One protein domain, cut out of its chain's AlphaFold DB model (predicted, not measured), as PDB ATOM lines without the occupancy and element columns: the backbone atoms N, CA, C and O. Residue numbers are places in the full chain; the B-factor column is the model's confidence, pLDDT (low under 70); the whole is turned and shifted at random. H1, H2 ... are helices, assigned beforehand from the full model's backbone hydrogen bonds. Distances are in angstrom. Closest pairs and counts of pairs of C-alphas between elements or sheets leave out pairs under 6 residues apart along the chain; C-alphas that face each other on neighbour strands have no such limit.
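Overview. This is residues 2 to 61 of the 74 residues of an uncharacterized protein of Lactobacillus salivarius ACS-116-V-Col5a (UniProt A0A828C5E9). Two helices, the long H1 and the shorter H3, lie side by side and run opposite ways, and beyond one end of this pair the short helix H2 and a wide loop of residues 25 to 38 make the way from H1 back to H3. At the other end, residues 49 to 61, of which 49 to 58 belong to H4, stick out as an arm that meets no other part. The printed part has 60 residues with four named helices, in the order H1, H2, H3, H4, and no named strand; the class is all helix. The whole is loose, with a radius of gyration of the C-alphas of 13.4 A, and the C-alphas span 39 by 27 by 20 A.

Arrangement. H1, residues 2 to 15, touches H3, residues 39 to 45. Their closest C-alphas are those of Leu 9 and Val 40, 6.8 A apart. Their lines stand at a shallow tilt of 16 degrees, and they run opposite ways. H2, residues 19 to 24, is close to H1 but not clearly touching it, with 2 pairs of C-alphas within 8 A. The closest C-alphas of H1 and H2 are those of Ser 15 and Ser 21, 5.6 A apart. The lines of H1 and H2 stand at a steep tilt of 64 degrees, opposite ways. H2 and H3 are apart. H4, residues 48 to 58, is apart from H1, H2 and H3. In H1, H2, H3 and H4 every pair of O i and N i+4 is within hydrogen-bond range.

Along the chain. H1 begins at C-alpha 2, at (111.972, 118.579, 139.679), and measures 20.1 A from its first to its last C-alpha. H2 has 6 residues and measures 8.5 A. H3 begins at C-alpha 39, at (122.066, 109.521, 146.814), and measures 9.9 A. H4 measures 15.1 A and ends at C-alpha 58, at (102.468, 105.515, 155.048).

Size, cuts and confidence. The two C-alphas farthest apart are those of Asn 17 and Gln 61, 39.8 A. Without the stretch that stands free, the body has 47 residues and spans 28 by 23 by 11 A. The printed part has no cut. The links from H1 to H2 and from H3 to H4 are tight, with 3 and 2 residues; the link from H2 to H3 is long, with 14 residues. The mean pLDDT of the printed part is 87.3, and residues 25 to 29 of the model are under 70.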
ATOM      1  N   ASN A   2     110.632 118.117 140.092       88.06
ATOM      2  CA  ASN A   2     111.972 118.579 139.679       88.06
ATOM      3  C   ASN A   2     112.605 119.624 140.632       88.06
ATOM      4  O   ASN A   2     113.750 119.466 141.040       88.06
ATOM      5  N   TYR A   3     111.854 120.647 141.059       93.69
ATOM      6  CA  TYR A   3     112.349 121.636 142.032       93.69
ATOM      7  C   TYR A   3     112.744 120.998 143.370       93.69
ATOM      8  O   TYR A   3     113.853 121.206 143.840       93.69
ATOM      9  N   THR A   4     111.884 120.148 143.930       93.62
ATOM     10  CA  THR A   4     112.159 119.417 145.176       93.62
ATOM     11  C   THR A   4     113.419 118.554 145.073       93.62
ATOM     12  O   THR A   4     114.245 118.571 145.981       93.62
ATOM     13  N   LYS A   5     113.610 117.845 143.950       94.19
ATOM     14  CA  LYS A   5     114.833 117.066 143.709       94.19
ATOM     15  C   LYS A   5     116.076 117.960 143.658       94.19
ATOM     16  O   LYS A   5     117.090 117.616 144.254       94.19
ATOM     17  N   LYS A   6     116.006 119.125 143.006       93.88
ATOM     18  CA  LYS A   6     117.128 120.081 142.956       93.88
ATOM     19  C   LYS A   6     117.494 120.627 144.336       93.88
ATOM     20  O   LYS A   6     118.677 120.680 144.664       93.88
ATOM     21  N   GLU A   7     116.503 120.969 145.154       95.00
ATOM     22  CA  GLU A   7     116.731 121.408 146.537       95.00
ATOM     23  C   GLU A   7     117.409 120.312 147.371       95.00
ATOM     24  O   GLU A   7     118.393 120.566 148.074       95.00
ATOM     25  N   PHE A   8     116.932 119.070 147.245       92.62
ATOM     26  CA  PHE A   8     117.510 117.926 147.946       92.62
ATOM     27  C   PHE A   8     118.948 117.642 147.493       92.62
ATOM     28  O   PHE A   8     119.829 117.456 148.331       92.62
ATOM     29  N   LEU A   9     119.215 117.705 146.186       91.94
ATOM     30  CA  LEU A   9     120.559 117.571 145.626       91.94
ATOM     31  C   LEU A   9     121.514 118.633 146.185       91.94
ATOM     32  O   LEU A   9     122.620 118.310 146.615       91.94
ATOM     33  N   GLY A  10     121.073 119.892 146.257       92.25
ATOM     34  CA  GLY A  10     121.853 120.958 146.883       92.25
ATOM     35  C   GLY A  10     122.169 120.671 148.355       92.25
ATOM     36  O   GLY A  10     123.274 120.954 148.817       92.25
ATOM     37  N   SER A  11     121.229 120.074 149.091       90.50
ATOM     38  CA  SER A  11     121.442 119.638 150.477       90.50
ATOM     39  C   SER A  11     122.483 118.520 150.589       90.50
ATOM     40  O   SER A  11     123.402 118.625 151.405       90.50
ATOM     41  N   ILE A  12     122.400 117.495 149.729       89.75
ATOM     42  CA  ILE A  12     123.373 116.392 149.670       89.75
ATOM     43  C   ILE A  12     124.783 116.948 149.445       89.75
ATOM     44  O   ILE A  12     125.679 116.673 150.244       89.75
ATOM     45  N   ILE A  13     124.957 117.793 148.423       90.12
ATOM     46  CA  ILE A  13     126.256 118.386 148.070       90.12
ATOM     47  C   ILE A  13     126.841 119.170 149.249       90.12
ATOM     48  O   ILE A  13     128.024 119.038 149.559       90.12
ATOM     49  N   ARG A  14     126.025 119.961 149.958       89.94
ATOM     50  CA  ARG A  14     126.496 120.670 151.158       89.94
ATOM     51  C   ARG A  14     126.944 119.699 152.246       89.94
ATOM     52  O   ARG A  14     128.009 119.900 152.819       89.94
ATOM     53  N   SER A  15     126.175 118.640 152.493       87.75
ATOM     54  CA  SER A  15     126.492 117.661 153.538       87.75
ATOM     55  C   SER A  15     127.768 116.851 153.271       87.75
ATOM     56  O   SER A  15     128.414 116.421 154.220       87.75
ATOM     57  N   MET A  16     128.211 116.731 152.014       87.88
ATOM     58  CA  MET A  16     129.507 116.120 151.680       87.88
ATOM     59  C   MET A  16     130.713 116.930 152.186       87.88
ATOM     60  O   MET A  16     131.817 116.401 152.245       87.88
ATOM     61  N   ASN A  17     130.530 118.195 152.578       88.06
ATOM     62  CA  ASN A  17     131.613 119.038 153.095       88.06
ATOM     63  C   ASN A  17     131.821 118.916 154.617       88.06
ATOM     64  O   ASN A  17     132.613 119.670 155.181       88.06
ATOM     65  N   SER A  18     131.124 118.004 155.302       89.69
ATOM     66  CA  SER A  18     131.271 117.792 156.745       89.69
ATOM     67  C   SER A  18     131.558 116.329 157.065       89.69
ATOM     68  O   SER A  18     130.763 115.448 156.742       89.69
ATOM     69  N   LEU A  19     132.668 116.075 157.768       85.94
ATOM     70  CA  LEU A  19     133.019 114.739 158.262       85.94
ATOM     71  C   LEU A  19     131.936 114.166 159.177       85.94
ATOM     72  O   LEU A  19     131.642 112.980 159.102       85.94
ATOM     73  N   GLU A  20     131.308 115.010 159.993       85.69
ATOM     74  CA  GLU A  20     130.184 114.619 160.842       85.69
ATOM     75  C   GLU A  20     128.987 114.163 159.999       85.69
ATOM     76  O   GLU A  20     128.407 113.114 160.254       85.69
ATOM     77  N   SER A  21     128.643 114.909 158.945       83.38
ATOM     78  CA  SER A  21     127.544 114.535 158.046       83.38
ATOM     79  C   SER A  21     127.831 113.255 157.258       83.38
ATOM     80  O   SER A  21     126.908 112.487 156.994       83.38
ATOM     81  N   ILE A  22     129.093 113.011 156.894       82.81
ATOM     82  CA  ILE A  22     129.520 111.758 156.259       82.81
ATOM     83  C   ILE A  22     129.422 110.599 157.263       82.81
ATOM     84  O   ILE A  22     128.874 109.551 156.932       82.81
ATOM     85  N   ALA A  23     129.895 110.796 158.497       83.00
ATOM     86  CA  ALA A  23     129.884 109.777 159.545       83.00
ATOM     87  C   ALA A  23     128.461 109.408 159.997       83.00
ATOM     88  O   ALA A  23     128.148 108.228 160.116       83.00
ATOM     89  N   ASN A  24     127.574 110.392 160.170       76.56
ATOM     90  CA  ASN A  24     126.175 110.158 160.551       76.56
ATOM     91  C   ASN A  24     125.366 109.461 159.448       76.56
ATOM     92  O   ASN A  24     124.325 108.885 159.726       76.56
ATOM     93  N   ARG A  25     125.838 109.482 158.195       66.69
ATOM     94  CA  ARG A  25     125.242 108.716 157.087       66.69
ATOM     95  C   ARG A  25     125.874 107.337 156.898       66.69
ATOM     96  O   ARG A  25     125.491 106.623 155.979       66.69
ATOM     97  N   TYR A  26     126.755 106.909 157.803       62.59
ATOM     98  CA  TYR A  26     127.210 105.519 157.927       62.59
ATOM     99  C   TYR A  26     126.119 104.603 158.537       62.59
ATOM    100  O   TYR A  26     126.396 103.607 159.201       62.59
ATOM    101  N   GLU A  27     124.850 104.945 158.315       60.91
ATOM    102  CA  GLU A  27     123.680 104.102 158.561       60.91
ATOM    103  C   GLU A  27     123.390 103.170 157.373       60.91
ATOM    104  O   GLU A  27     122.417 102.420 157.414       60.91
ATOM    105  N   GLY A  28     124.245 103.174 156.337       60.44
ATOM    106  CA  GLY A  28     124.090 102.399 155.100       60.44
ATOM    107  C   GLY A  28     123.718 100.931 155.315       60.44
ATOM    108  O   GLY A  28     122.900 100.406 154.573       60.44
ATOM    109  N   ARG A  29     124.176 100.287 156.398       62.69
ATOM    110  CA  ARG A  29     123.790  98.900 156.728       62.69
ATOM    111  C   ARG A  29     122.279  98.663 156.844       62.69
ATOM    112  O   ARG A  29     121.838  97.526 156.733       62.69
ATOM    113  N   LEU A  30     121.491  99.700 157.128       73.19
ATOM    114  CA  LEU A  30     120.029  99.618 157.197       73.19
ATOM    115  C   LEU A  30     119.362  99.767 155.820       73.19
ATOM    116  O   LEU A  30     118.202  99.395 155.664       73.19
ATOM    117  N   TYR A  31     120.090 100.292 154.834       74.88
ATOM    118  CA  TYR A  31     119.585 100.704 153.528       74.88
ATOM    119  C   TYR A  31     120.571 100.314 152.411       74.88
ATOM    120  O   TYR A  31     121.061 101.172 151.681       74.88
ATOM    121  N   ASP A  32     120.864  99.014 152.307       79.81
ATOM    122  CA  ASP A  32     121.663  98.404 151.225       79.81
ATOM    123  C   ASP A  32     123.076  98.995 151.048       79.81
ATOM    124  O   ASP A  32     123.560  99.209 149.941       79.81
ATOM    125  N   ASP A  33     123.721  99.331 152.167       81.56
ATOM    126  CA  ASP A  33     125.042  99.966 152.236       81.56
ATOM    127  C   ASP A  33     125.160 101.280 151.439       81.56
ATOM    128  O   ASP A  33     126.266 101.754 151.166       81.56
ATOM    129  N   ALA A  34     124.025 101.924 151.137       85.12
ATOM    130  CA  ALA A  34     123.995 103.180 150.403       85.12
ATOM    131  C   ALA A  34     124.736 104.289 151.161       85.12
ATOM    132  O   ALA A  34     124.530 104.525 152.357       85.12
ATOM    133  N   THR A  35     125.582 105.016 150.438       85.38
ATOM    134  CA  THR A  35     126.352 106.144 150.954       85.38
ATOM    135  C   THR A  35     125.778 107.473 150.474       85.38
ATOM    136  O   THR A  35     124.938 107.553 149.577       85.38
ATOM    137  N   ILE A  36     126.286 108.576 151.032       83.69
ATOM    138  CA  ILE A  36     125.951 109.932 150.574       83.69
ATOM    139  C   ILE A  36     126.250 110.158 149.080       83.69
ATOM    140  O   ILE A  36     125.621 111.016 148.461       83.69
ATOM    141  N   PHE A  37     127.189 109.402 148.503       85.56
ATOM    142  CA  PHE A  37     127.582 109.518 147.100       85.56
ATOM    143  C   PHE A  37     126.584 108.838 146.155       85.56
ATOM    144  O   PHE A  37     126.388 109.316 145.041       85.56
ATOM    145  N   ASP A  38     125.876 107.812 146.630       87.88
ATOM    146  CA  ASP A  38     124.873 107.067 145.854       87.88
ATOM    147  C   ASP A  38     123.527 107.808 145.786       87.88
ATOM    148  O   ASP A  38     122.699 107.575 144.903       87.88
ATOM    149  N   MET A  39     123.316 108.769 146.693       87.62
ATOM    150  CA  MET A  39     122.066 109.521 146.814       87.62
ATOM    151  C   MET A  39     121.670 110.270 145.540       87.62
ATOM    152  O   MET A  39     120.482 110.502 145.331       87.62
ATOM    153  N   VAL A  40     122.630 110.664 144.697       88.69
ATOM    154  CA  VAL A  40     122.335 111.337 143.424       88.69
ATOM    155  C   VAL A  40     121.599 110.386 142.482       88.69
ATOM    156  O   VAL A  40     120.509 110.714 142.016       88.69
ATOM    157  N   GLU A  41     122.146 109.189 142.270       90.00
ATOM    158  CA  GLU A  41     121.555 108.174 141.396       90.00
ATOM    159  C   GLU A  41     120.208 107.687 141.944       90.00
ATOM    160  O   GLU A  41     119.235 107.546 141.201       90.00
ATOM    161  N   ILE A  42     120.122 107.486 143.263       91.06
ATOM    162  CA  ILE A  42     118.873 107.109 143.931       91.06
ATOM    163  C   ILE A  42     117.811 108.186 143.692       91.06
ATOM    164  O   ILE A  42     116.718 107.877 143.224       91.06
ATOM    165  N   LEU A  43     118.129 109.460 143.947       91.75
ATOM    166  CA  LEU A  43     117.192 110.574 143.784       91.75
ATOM    167  C   LEU A  43     116.705 110.727 142.340       91.75
ATOM    168  O   LEU A  43     115.548 111.095 142.115       91.75
ATOM    169  N   GLU A  44     117.558 110.462 141.351       90.62
ATOM    170  CA  GLU A  44     117.172 110.484 139.939       90.62
ATOM    171  C   GLU A  44     116.123 109.418 139.621       90.62
ATOM    172  O   GLU A  44     115.129 109.747 138.965       90.62
ATOM    173  N   LYS A  45     116.272 108.208 140.172       94.12
ATOM    174  CA  LYS A  45     115.354 107.077 139.963       94.12
ATOM    175  C   LYS A  45     113.968 107.269 140.587       94.12
ATOM    176  O   LYS A  45     113.009 106.742 140.038       94.12
ATOM    177  N   ILE A  46     113.835 108.035 141.677       94.38
ATOM    178  CA  ILE A  46     112.533 108.228 142.355       94.38
ATOM    179  C   ILE A  46     111.536 108.926 141.419       94.38
ATOM    180  O   ILE A  46     111.792 110.027 140.930       94.38
ATOM    181  N   THR A  47     110.360 108.351 141.219       95.81
ATOM    182  CA  THR A  47     109.282 108.929 140.409       95.81
ATOM    183  C   THR A  47     108.185 109.555 141.269       95.81
ATOM    184  O   THR A  47     108.145 109.400 142.490       95.81
ATOM    185  N   LEU A  48     107.279 110.309 140.641       95.44
ATOM    186  CA  LEU A  48     106.120 110.845 141.355       95.44
ATOM    187  C   LEU A  48     105.191 109.718 141.823       95.44
ATOM    188  O   LEU A  48     104.615 109.819 142.899       95.44
ATOM    189  N   GLU A  49     105.079 108.656 141.028       97.62
ATOM    190  CA  GLU A  49     104.292 107.465 141.345       97.62
ATOM    191  C   GLU A  49     104.824 106.773 142.603       97.62
ATOM    192  O   GLU A  49     104.035 106.464 143.492       97.62
ATOM    193  N   ASP A  50     106.149 106.643 142.745       96.38
ATOM    194  CA  ASP A  50     106.767 106.100 143.964       96.38
ATOM    195  C   ASP A  50     106.393 106.922 145.204       96.38
ATOM    196  O   ASP A  50     106.084 106.364 146.256       96.38
ATOM    197  N   VAL A  51     106.382 108.256 145.084       95.06
ATOM    198  CA  VAL A  51     106.012 109.157 146.188       95.06
ATOM    199  C   VAL A  51     104.541 109.007 146.555       95.06
ATOM    200  O   VAL A  51     104.223 108.934 147.738       95.06
ATOM    201  N   VAL A  52     103.650 108.959 145.561       96.38
ATOM    202  CA  VAL A  52     102.209 108.787 145.794       96.38
ATOM    203  C   VAL A  52     101.942 107.441 146.459       96.38
ATOM    204  O   VAL A  52     101.307 107.407 147.507       96.38
ATOM    205  N   LYS A  53     102.508 106.359 145.919       96.88
ATOM    206  CA  LYS A  53     102.376 105.017 146.489       96.88
ATOM    207  C   LYS A  53     102.894 104.957 147.927       96.88
ATOM    208  O   LYS A  53     102.211 104.452 148.810       96.88
ATOM    209  N   THR A  54     104.074 105.522 148.183       95.38
ATOM    210  CA  THR A  54     104.638 105.570 149.541       95.38
ATOM    211  C   THR A  54     103.735 106.361 150.487       95.38
ATOM    212  O   THR A  54     103.567 105.975 151.637       95.38
ATOM    213  N   ALA A  55     103.133 107.461 150.024       94.56
ATOM    214  CA  ALA A  55     102.202 108.238 150.833       94.56
ATOM    215  C   ALA A  55     100.938 107.440 151.178       94.56
ATOM    216  O   ALA A  55     100.494 107.495 152.319       94.56
ATOM    217  N   GLU A  56     100.384 106.679 150.234       94.06
ATOM    218  CA  GLU A  56      99.229 105.805 150.475       94.06
ATOM    219  C   GLU A  56      99.546 104.693 151.487       94.06
ATOM    220  O   GLU A  56      98.731 104.406 152.360       94.06
ATOM    221  N   GLU A  57     100.743 104.106 151.413       93.38
ATOM    222  CA  GLU A  57     101.198 103.072 152.352       93.38
ATOM    223  C   GLU A  57     101.523 103.642 153.745       93.38
ATOM    224  O   GLU A  57     101.294 102.987 154.762       93.38
ATOM    225  N   PHE A  58     102.054 104.866 153.804       93.50
ATOM    226  CA  PHE A  58     102.468 105.515 155.048       93.50
ATOM    227  C   PHE A  58     101.298 106.162 155.805       93.50
ATOM    228  O   PHE A  58     101.253 106.121 157.036       93.50
ATOM    229  N   LEU A  59     100.348 106.775 155.092       92.19
ATOM    230  CA  LEU A  59      99.213 107.494 155.673       92.19
ATOM    231  C   LEU A  59      98.087 106.531 156.064       92.19
ATOM    232  O   LEU A  59      97.017 106.504 155.457       92.19
ATOM    233  N   ASN A  60      98.304 105.771 157.134       89.12
ATOM    234  CA  ASN A  60      97.259 104.953 157.733       89.12
ATOM    235  C   ASN A  60      96.363 105.805 158.649       89.12
ATOM    236  O   ASN A  60      96.775 106.180 159.747       89.12
ATOM    237  N   GLN A  61      95.129 106.072 158.211       86.75
ATOM    238  CA  GLN A  61      94.138 106.844 158.973       86.75
ATOM    239  C   GLN A  61      93.860 106.246 160.359       86.75
ATOM    240  O   GLN A  61      93.693 106.993 161.322       86.75
TER     241      GLN A  61